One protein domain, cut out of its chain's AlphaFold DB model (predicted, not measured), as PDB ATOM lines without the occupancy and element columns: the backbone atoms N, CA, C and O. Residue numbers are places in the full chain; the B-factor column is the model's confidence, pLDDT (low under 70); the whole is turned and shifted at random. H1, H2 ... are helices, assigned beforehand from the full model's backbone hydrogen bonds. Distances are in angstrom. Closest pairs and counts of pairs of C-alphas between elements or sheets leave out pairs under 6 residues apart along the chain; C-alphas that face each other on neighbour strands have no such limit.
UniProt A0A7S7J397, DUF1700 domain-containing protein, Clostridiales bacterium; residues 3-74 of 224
ATOM      1  N   ILE A   3     188.405 187.556 251.582       49.56
ATOM      2  CA  ILE A   3     189.032 186.752 250.518       49.56
ATOM      3  C   ILE A   3     188.029 186.377 249.409       49.56
ATOM      4  O   ILE A   3     188.364 186.423 248.235       49.56
ATOM      5  N   THR A   4     186.759 186.116 249.735       48.53
ATOM      6  CA  THR A   4     185.730 185.774 248.733       48.53
ATOM      7  C   THR A   4     185.313 186.940 247.831       48.53
ATOM      8  O   THR A   4     184.867 186.703 246.712       48.53
ATOM      9  N   LYS A   5     185.495 188.197 248.263       49.59
ATOM     10  CA  LYS A   5     185.245 189.371 247.407       49.59
ATOM     11  C   LYS A   5     186.378 189.612 246.400       49.59
ATOM     12  O   LYS A   5     186.088 189.951 245.257       49.59
ATOM     13  N   GLU A   6     187.629 189.369 246.792       46.28
ATOM     14  CA  GLU A   6     188.816 189.475 245.923       46.28
ATOM     15  C   GLU A   6     188.778 188.462 244.768       46.28
ATOM     16  O   GLU A   6     188.973 188.828 243.612       46.28
ATOM     17  N   ILE A   7     188.433 187.200 245.047       53.75
ATOM     18  CA  ILE A   7     188.414 186.141 244.023       53.75
ATOM     19  C   ILE A   7     187.300 186.394 242.989       53.75
ATOM     20  O   ILE A   7     187.522 186.267 241.786       53.75
ATOM     21  N   GLY A   8     186.113 186.822 243.439       48.88
ATOM     22  CA  GLY A   8     185.002 187.178 242.548       48.88
ATOM     23  C   GLY A   8     185.281 188.421 241.692       48.88
ATOM     24  O   GLY A   8     184.875 188.470 240.530       48.88
ATOM     25  N   PHE A   9     186.017 189.400 242.229       50.91
ATOM     26  CA  PHE A   9     186.455 190.583 241.482       50.91
ATOM     27  C   PHE A   9     187.556 190.239 240.469       50.91
ATOM     28  O   PHE A   9     187.505 190.708 239.337       50.91
ATOM     29  N   CYS A  10     188.499 189.359 240.823       48.91
ATOM     30  CA  CYS A  10     189.589 188.930 239.946       48.91
ATOM     31  C   CYS A  10     189.091 188.080 238.757       48.91
ATOM     32  O   CYS A  10     189.505 188.312 237.621       48.91
ATOM     33  N   ILE A  11     188.127 187.173 238.977       55.28
ATOM     34  CA  ILE A  11     187.500 186.377 237.902       55.28
ATOM     35  C   ILE A  11     186.673 187.268 236.964       55.28
ATOM     36  O   ILE A  11     186.810 187.178 235.743       55.28
ATOM     37  N   ARG A  12     185.858 188.177 237.514       52.78
ATOM     38  CA  ARG A  12     185.043 189.102 236.709       52.78
ATOM     39  C   ARG A  12     185.917 190.086 235.920       52.78
ATOM     40  O   ARG A  12     185.648 190.326 234.750       52.78
ATOM     41  N   ARG A  13     186.999 190.598 236.516       52.22
ATOM     42  CA  ARG A  13     187.953 191.508 235.857       52.22
ATOM     43  C   ARG A  13     188.744 190.816 234.747       52.22
ATOM     44  O   ARG A  13     188.967 191.430 233.708       52.22
ATOM     45  N   LYS A  14     189.108 189.539 234.924       51.06
ATOM     46  CA  LYS A  14     189.778 188.750 233.880       51.06
ATOM     47  C   LYS A  14     188.841 188.430 232.713       51.06
ATOM     48  O   LYS A  14     189.261 188.593 231.581       51.06
ATOM     49  N   SER A  15     187.570 188.094 232.969       50.59
ATOM     50  CA  SER A  15     186.546 187.940 231.914       50.59
ATOM     51  C   SER A  15     186.271 189.227 231.131       50.59
ATOM     52  O   SER A  15     186.079 189.160 229.924       50.59
ATOM     53  N   ILE A  16     186.268 190.392 231.789       54.59
ATOM     54  CA  ILE A  16     186.030 191.679 231.116       54.59
ATOM     55  C   ILE A  16     187.222 192.069 230.231       54.59
ATOM     56  O   ILE A  16     187.013 192.414 229.074       54.59
ATOM     57  N   ASN A  17     188.462 191.954 230.726       53.41
ATOM     58  CA  ASN A  17     189.653 192.213 229.899       53.41
ATOM     59  C   ASN A  17     189.705 191.287 228.681       53.41
ATOM     60  O   ASN A  17     190.024 191.731 227.588       53.41
ATOM     61  N   PHE A  18     189.304 190.031 228.860       54.94
ATOM     62  CA  PHE A  18     189.263 189.030 227.803       54.94
ATOM     63  C   PHE A  18     188.216 189.293 226.713       54.94
ATOM     64  O   PHE A  18     188.395 188.886 225.569       54.94
ATOM     65  N   TYR A  19     187.119 189.966 227.068       52.25
ATOM     66  CA  TYR A  19     186.085 190.391 226.123       52.25
ATOM     67  C   TYR A  19     186.508 191.644 225.344       52.25
ATOM     68  O   TYR A  19     186.228 191.751 224.156       52.25
ATOM     69  N   VAL A  20     187.210 192.575 225.998       51.47
ATOM     70  CA  VAL A  20     187.723 193.802 225.362       51.47
ATOM     71  C   VAL A  20     188.889 193.495 224.417       51.47
ATOM     72  O   VAL A  20     188.990 194.106 223.360       51.47
ATOM     73  N   GLU A  21     189.722 192.504 224.745       53.75
ATOM     74  CA  GLU A  21     190.876 192.115 223.926       53.75
ATOM     75  C   GLU A  21     190.511 191.538 222.556       53.75
ATOM     76  O   GLU A  21     191.381 191.510 221.699       53.75
ATOM     77  N   GLY A  22     189.276 191.071 222.342       52.00
ATOM     78  CA  GLY A  22     188.821 190.528 221.055       52.00
ATOM     79  C   GLY A  22     188.304 191.577 220.063       52.00
ATOM     80  O   GLY A  22     188.193 191.274 218.884       52.00
ATOM     81  N   MET A  23     188.010 192.805 220.510       54.56
ATOM     82  CA  MET A  23     187.342 193.829 219.684       54.56
ATOM     83  C   MET A  23     188.302 194.768 218.929       54.56
ATOM     84  O   MET A  23     187.851 195.608 218.157       54.56
ATOM     85  N   THR A  24     189.619 194.655 219.127       57.28
ATOM     86  CA  THR A  24     190.627 195.509 218.459       57.28
ATOM     87  C   THR A  24     191.746 194.712 217.794       57.28
ATOM     88  O   THR A  24     192.830 195.247 217.575       57.28
ATOM     89  N   MET A  25     191.533 193.421 217.552       65.94
ATOM     90  CA  MET A  25     192.559 192.556 216.976       65.94
ATOM     91  C   MET A  25     192.514 192.617 215.461       65.94
ATOM     92  O   MET A  25     191.440 192.686 214.874       65.94
ATOM     93  N   ASN A  26     193.681 192.563 214.831       79.12
ATOM     94  CA  ASN A  26     193.756 192.372 213.388       79.12
ATOM     95  C   ASN A  26     193.721 190.869 213.051       79.12
ATOM     96  O   ASN A  26     194.038 190.036 213.906       79.12
ATOM     97  N   ARG A  27     193.392 190.509 211.806       81.62
ATOM     98  CA  ARG A  27     193.288 189.112 211.338       81.62
ATOM     99  C   ARG A  27     194.468 188.234 211.782       81.62
ATOM    100  O   ARG A  27     194.276 187.167 212.357       81.62
ATOM    101  N   SER A  28     195.696 188.720 211.590       82.25
ATOM    102  CA  SER A  28     196.931 188.018 211.983       82.25
ATOM    103  C   SER A  28     197.010 187.722 213.489       82.25
ATOM    104  O   SER A  28     197.378 186.621 213.903       82.25
ATOM    105  N   GLU A  29     196.603 188.674 214.330       82.06
ATOM    106  CA  GLU A  29     196.635 188.488 215.780       82.06
ATOM    107  C   GLU A  29     195.573 187.483 216.249       82.06
ATOM    108  O   GLU A  29     195.816 186.720 217.187       82.06
ATOM    109  N   PHE A  30     194.405 187.464 215.598       85.06
ATOM    110  CA  PHE A  30     193.338 186.507 215.891       85.06
ATOM    111  C   PHE A  30     193.797 185.068 215.636       85.06
ATOM    112  O   PHE A  30     193.686 184.224 216.530       85.06
ATOM    113  N   PHE A  31     194.383 184.804 214.464       86.56
ATOM    114  CA  PHE A  31     194.909 183.479 214.122       86.56
ATOM    115  C   PHE A  31     196.073 183.066 215.026       86.56
ATOM    116  O   PHE A  31     196.100 181.928 215.486       86.56
ATOM    117  N   SER A  32     196.970 183.993 215.381       85.69
ATOM    118  CA  SER A  32     198.071 183.706 216.309       85.69
ATOM    119  C   SER A  32     197.571 183.272 217.695       85.69
ATOM    120  O   SER A  32     198.048 182.277 218.248       85.69
ATOM    121  N   LYS A  33     196.559 183.956 218.251       85.75
ATOM    122  CA  LYS A  33     195.954 183.560 219.537       85.75
ATOM    123  C   LYS A  33     195.150 182.259 219.422       85.75
ATOM    124  O   LYS A  33     195.190 181.443 220.342       85.75
ATOM    125  N   LEU A  34     194.441 182.043 218.312       86.06
ATOM    126  CA  LEU A  34     193.687 180.812 218.065       86.06
ATOM    127  C   LEU A  34     194.621 179.594 217.964       86.06
ATOM    128  O   LEU A  34     194.378 178.578 218.615       86.06
ATOM    129  N   GLU A  35     195.724 179.712 217.227       87.31
ATOM    130  CA  GLU A  35     196.755 178.677 217.119       87.31
ATOM    131  C   GLU A  35     197.406 178.387 218.479       87.31
ATOM    132  O   GLU A  35     197.558 177.222 218.861       87.31
ATOM    133  N   GLN A  36     197.726 179.432 219.252       86.62
ATOM    134  CA  GLN A  36     198.282 179.282 220.596       86.62
ATOM    135  C   GLN A  36     197.336 178.495 221.511       86.62
ATOM    136  O   GLN A  36     197.771 177.591 222.231       86.62
ATOM    137  N   GLU A  37     196.039 178.788 221.462       86.19
ATOM    138  CA  GLU A  37     195.037 178.060 222.235       86.19
ATOM    139  C   GLU A  37     194.871 176.613 221.753       86.19
ATOM    140  O   GLU A  37     194.728 175.701 222.573       86.19
ATOM    141  N   LEU A  38     194.942 176.357 220.448       86.19
ATOM    142  CA  LEU A  38     194.829 175.016 219.861       86.19
ATOM    143  C   LEU A  38     196.149 174.213 219.878       86.19
ATOM    144  O   LEU A  38     196.176 173.054 219.460       86.19
ATOM    145  N   SER A  39     197.237 174.766 220.422       83.81
ATOM    146  CA  SER A  39     198.562 174.120 220.502       83.81
ATOM    147  C   SER A  39     198.564 172.745 221.184       83.81
ATOM    148  O   SER A  39     199.387 171.889 220.865       83.81
ATOM    149  N   ARG A  40     197.617 172.501 222.100       79.25
ATOM    150  CA  ARG A  40     197.460 171.221 222.813       79.25
ATOM    151  C   ARG A  40     196.760 170.120 222.004       79.25
ATOM    152  O   ARG A  40     196.654 169.005 222.505       79.25
ATOM    153  N   MET A  41     196.267 170.417 220.802       80.19
ATOM    154  CA  MET A  41     195.591 169.455 219.923       80.19
ATOM    155  C   MET A  41     196.559 168.823 218.906       80.19
ATOM    156  O   MET A  41     197.607 169.418 218.626       80.19
ATOM    157  N   PRO A  42     196.234 167.643 218.335       80.00
ATOM    158  CA  PRO A  42     196.994 167.039 217.239       80.00
ATOM    159  C   PRO A  42     197.146 168.005 216.058       80.00
ATOM    160  O   PRO A  42     196.234 168.780 215.770       80.00
ATOM    161  N   GLY A  43     198.295 167.966 215.376       77.69
ATOM    162  CA  GLY A  43     198.619 168.912 214.299       77.69
ATOM    163  C   GLY A  43     197.595 168.925 213.159       77.69
ATOM    164  O   GLY A  43     197.254 169.995 212.673       77.69
ATOM    165  N   GLU A  44     197.047 167.761 212.801       80.81
ATOM    166  CA  GLU A  44     196.038 167.623 211.742       80.81
ATOM    167  C   GLU A  44     194.691 168.268 212.117       80.81
ATOM    168  O   GLU A  44     194.139 169.040 211.335       80.81
ATOM    169  N   GLU A  45     194.182 168.029 213.336       81.06
ATOM    170  CA  GLU A  45     192.937 168.658 213.819       81.06
ATOM    171  C   GLU A  45     193.091 170.174 213.975       81.06
ATOM    172  O   GLU A  45     192.171 170.933 213.676       81.06
ATOM    173  N   ARG A  46     194.267 170.623 214.432       86.44
ATOM    174  CA  ARG A  46     194.584 172.046 214.570       86.44
ATOM    175  C   ARG A  46     194.586 172.745 213.215       86.44
ATOM    176  O   ARG A  46     193.955 173.788 213.092       86.44
ATOM    177  N   GLN A  47     195.281 172.177 212.231       87.06
ATOM    178  CA  GLN A  47     195.388 172.772 210.903       87.06
ATOM    179  C   GLN A  47     194.020 172.837 210.226       87.06
ATOM    180  O   GLN A  47     193.626 173.901 209.775       87.06
ATOM    181  N   SER A  48     193.243 171.752 210.280       85.94
ATOM    182  CA  SER A  48     191.893 171.731 209.712       85.94
ATOM    183  C   SER A  48     190.960 172.762 210.359       85.94
ATOM    184  O   SER A  48     190.151 173.374 209.664       85.94
ATOM    185  N   ALA A  49     191.075 172.982 211.674       86.56
ATOM    186  CA  ALA A  49     190.317 174.029 212.346       86.56
ATOM    187  C   ALA A  49     190.761 175.435 211.911       86.56
ATOM    188  O   ALA A  49     189.911 176.296 211.712       86.56
ATOM    189  N   LEU A  50     192.067 175.672 211.757       89.00
ATOM    190  CA  LEU A  50     192.594 176.951 211.274       89.00
ATOM    191  C   LEU A  50     192.152 177.222 209.833       89.00
ATOM    192  O   LEU A  50     191.646 178.309 209.573       89.00
ATOM    193  N   ASP A  51     192.275 176.239 208.942       90.31
ATOM    194  CA  ASP A  51     191.908 176.340 207.524       90.31
ATOM    195  C   ASP A  51     190.429 176.727 207.353       90.31
ATOM    196  O   ASP A  51     190.116 177.634 206.590       90.31
ATOM    197  N   TYR A  52     189.528 176.135 208.147       89.38
ATOM    198  CA  TYR A  52     188.102 176.486 208.145       89.38
ATOM    199  C   TYR A  52     187.858 177.972 208.448       89.38
ATOM    200  O   TYR A  52     187.047 178.631 207.799       89.38
ATOM    201  N   TYR A  53     188.555 178.517 209.449       87.75
ATOM    202  CA  TYR A  53     188.426 179.935 209.768       87.75
ATOM    203  C   TYR A  53     189.170 180.814 208.755       87.75
ATOM    204  O   TYR A  53     188.709 181.917 208.493       87.75
ATOM    205  N   TYR A  54     190.266 180.352 208.146       87.75
ATOM    206  CA  TYR A  54     190.923 181.069 207.050       87.75
ATOM    207  C   TYR A  54     189.987 181.261 205.857       87.75
ATOM    208  O   TYR A  54     189.824 182.399 205.422       87.75
ATOM    209  N   GLU A  55     189.316 180.197 205.410       87.25
ATOM    210  CA  GLU A  55     188.312 180.262 204.339       87.25
ATOM    211  C   GLU A  55     187.159 181.203 204.708       87.25
ATOM    212  O   GLU A  55     186.766 182.044 203.906       87.25
ATOM    213  N   TYR A  56     186.685 181.159 205.960       86.56
ATOM    214  CA  TYR A  56     185.628 182.060 206.434       86.56
ATOM    215  C   TYR A  56     186.022 183.547 206.370       86.56
ATOM    216  O   TYR A  56     185.197 184.403 206.055       86.56
ATOM    217  N   PHE A  57     187.282 183.870 206.679       84.31
ATOM    218  CA  PHE A  57     187.804 185.233 206.557       84.31
ATOM    219  C   PHE A  57     188.045 185.638 205.093       84.31
ATOM    220  O   PHE A  57     187.816 186.795 204.750       84.31
ATOM    221  N   ASP A  58     188.468 184.707 204.235       86.50
ATOM    222  CA  ASP A  58     188.669 184.963 202.804       86.50
ATOM    223  C   ASP A  58     187.346 185.204 202.062       86.50
ATOM    224  O   ASP A  58     187.264 186.120 201.243       86.50
ATOM    225  N   ASP A  59     186.286 184.467 202.409       84.75
ATOM    226  CA  ASP A  59     184.944 184.622 201.830       84.75
ATOM    227  C   ASP A  59     184.306 185.983 202.152       84.75
ATOM    228  O   ASP A  59     183.529 186.526 201.362       84.75
ATOM    229  N   ALA A  60     184.632 186.559 203.311       82.81
ATOM    230  CA  ALA A  60     184.145 187.877 203.703       82.81
ATOM    231  C   ALA A  60     184.859 189.034 202.979       82.81
ATOM    232  O   ALA A  60     184.288 190.127 202.840       82.81
ATOM    233  N   GLY A  61     186.084 188.787 202.503       76.12
ATOM    234  CA  GLY A  61     186.950 189.755 201.837       76.12
ATOM    235  C   GLY A  61     187.561 190.809 202.771       76.12
ATOM    236  O   GLY A  61     187.050 191.094 203.857       76.12
ATOM    237  N   GLU A  62     188.649 191.440 202.311       74.75
ATOM    238  CA  GLU A  62     189.449 192.408 203.088       74.75
ATOM    239  C   GLU A  62     188.622 193.595 203.630       74.75
ATOM    240  O   GLU A  62     188.916 194.132 204.695       74.75
ATOM    241  N   GLU A  63     187.541 193.984 202.945       73.19
ATOM    242  CA  GLU A  63     186.683 195.105 203.356       73.19
ATOM    243  C   GLU A  63     185.743 194.783 204.537       73.19
ATOM    244  O   GLU A  63     185.197 195.704 205.151       73.19
ATOM    245  N   ASN A  64     185.533 193.502 204.880       79.12
ATOM    246  CA  ASN A  64     184.614 193.091 205.953       79.12
ATOM    247  C   ASN A  64     185.290 192.349 207.118       79.12
ATOM    248  O   ASN A  64     184.586 191.930 208.039       79.12
ATOM    249  N   GLU A  65     186.622 192.244 207.154       76.56
ATOM    250  CA  GLU A  65     187.352 191.529 208.215       76.56
ATOM    251  C   GLU A  65     187.007 192.034 209.629       76.56
ATOM    252  O   GLU A  65     186.836 191.236 210.552       76.56
ATOM    253  N   GLN A  66     186.817 193.349 209.811       72.56
ATOM    254  CA  GLN A  66     186.398 193.915 211.101       72.56
ATOM    255  C   GLN A  66     185.021 193.413 211.564       72.56
ATOM    256  O   GLN A  66     184.831 193.174 212.754       72.56
ATOM    257  N   LYS A  67     184.064 193.244 210.642       76.75
ATOM    258  CA  LYS A  67     182.714 192.753 210.976       76.75
ATOM    259  C   LYS A  67     182.744 191.274 211.343       76.75
ATOM    260  O   LYS A  67     182.068 190.851 212.271       76.75
ATOM    261  N   VAL A  68     183.572 190.512 210.637       79.56
ATOM    262  CA  VAL A  68     183.807 189.084 210.871       79.56
ATOM    263  C   VAL A  68     184.397 188.857 212.263       79.56
ATOM    264  O   VAL A  68     183.910 188.009 213.004       79.56
ATOM    265  N   LEU A  69     185.380 189.665 212.668       78.62
ATOM    266  CA  LEU A  69     185.951 189.630 214.021       78.62
ATOM    267  C   LEU A  69     184.914 189.929 215.113       78.62
ATOM    268  O   LEU A  69     184.923 189.288 216.164       78.62
ATOM    269  N   GLU A  70     184.004 190.873 214.862       76.69
ATOM    270  CA  GLU A  70     182.918 191.205 215.789       76.69
ATOM    271  C   GLU A  70     181.879 190.072 215.894       76.69
ATOM    272  O   GLU A  70     181.397 189.772 216.987       76.69
ATOM    273  N   GLU A  71     181.587 189.390 214.782       77.94
ATOM    274  CA  GLU A  71     180.623 188.286 214.710       77.94
ATOM    275  C   GLU A  71     181.154 186.972 215.313       77.94
ATOM    276  O   GLU A  71     180.436 186.269 216.030       77.94
ATOM    277  N   LEU A  72     182.425 186.644 215.064       75.25
ATOM    278  CA  LEU A  72     183.086 185.440 215.585       75.25
ATOM    279  C   LEU A  72     183.404 185.532 217.083       75.25
ATOM    280  O   LEU A  72     183.479 184.502 217.765       75.25
ATOM    281  N   GLY A  73     183.577 186.744 217.610       75.00
ATOM    282  CA  GLY A  73     183.932 186.974 219.005       75.00
ATOM    283  C   GLY A  73     185.386 186.601 219.314       75.00
ATOM    284  O   GLY A  73     186.283 186.760 218.491       75.00
ATOM    285  N   SER A  74     185.667 186.134 220.538       81.56
ATOM    286  CA  SER A  74     187.059 185.929 220.965       81.56
ATOM    287  C   SER A  74     187.647 184.578 220.510       81.56
ATOM    288  O   SER A  74     186.984 183.542 220.633       81.56
TER     289      SER A  74
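What this domain is: This is residues 3 to 74 of the 224 residues of the protein "DUF1700 domain-containing protein" of Clostridiales bacterium (UniProt A0A7S7J397). The printed part begins with a long helical arm, H1, whose residues 3 to 17 stick out from a small body made of a helical hairpin, H2 and H3, with the short helix H4 folded back at the hairpin's open end. The turn of the hairpin sticks out too, with residues 39 to 45. The printed part has 72 residues with four named helices, in the order H1, H2, H3, H4, and no named strand; the class is all helix. The whole is loose, with a radius of gyration of the C-alphas of 15.3 A, and only just flat, spanning 48 by 32 by 15 A, where the arm makes the length.

Where its parts are: Find C-alpha 3 at (189.032, 186.752, 250.518); from there H1 runs through residues 3 to 20, 26.2 A from first to last C-alpha. Look next at residues 27 to 38 for H2, 16.5 A long. H3 takes residues 43 to 60; start at C-alpha 43, at (198.619, 168.912, 214.299), and go 26.1 A to C-alpha 60. H4 takes residues 65 to 72, 10.5 A long, and ends with C-alpha 72 at (183.086, 185.440, 215.585).

How they stand to each other: Begin with the hairpin of H2 and H3, which touch and run opposite ways at a shallow tilt of 25 degrees. Their closest C-alphas are those of Leu 38 and Arg 46, 6.1 A apart, and H3 touches H2 with residues 46 to 50 alone. Go on to residues 57 to 60, with which alone H3 touches H4. These two only just touch, with 3 pairs of C-alphas within 8 A, the closest being those of Phe 57 and Glu 65 at 6.5 A; they run opposite ways at a steep tilt of 57 degrees. H2 and H4 are close but not clearly touching, the closest C-alphas being those of Arg 27 and Glu 65 at 7.1 A. H1 is apart from H2, H3 and H4. In H2 and H4 every O i to N i+4 pair is within hydrogen-bond range, and in H1 and in H3 13 of 14 are.

The domain as a whole: Look for the two C-alphas farthest apart at Ile 3 and Asp 59, 48.9 A from each other. Without the stretches that stand free, 50 residues span 26 by 24 by 15 A. The printed part has no cut; the links from H2 to H3 and from H3 to H4 are tight, and the link from H1 to H2 is short. The B-factor column shows a mean pLDDT of the printed part of 72.9, with residues 3 to 25 under 70.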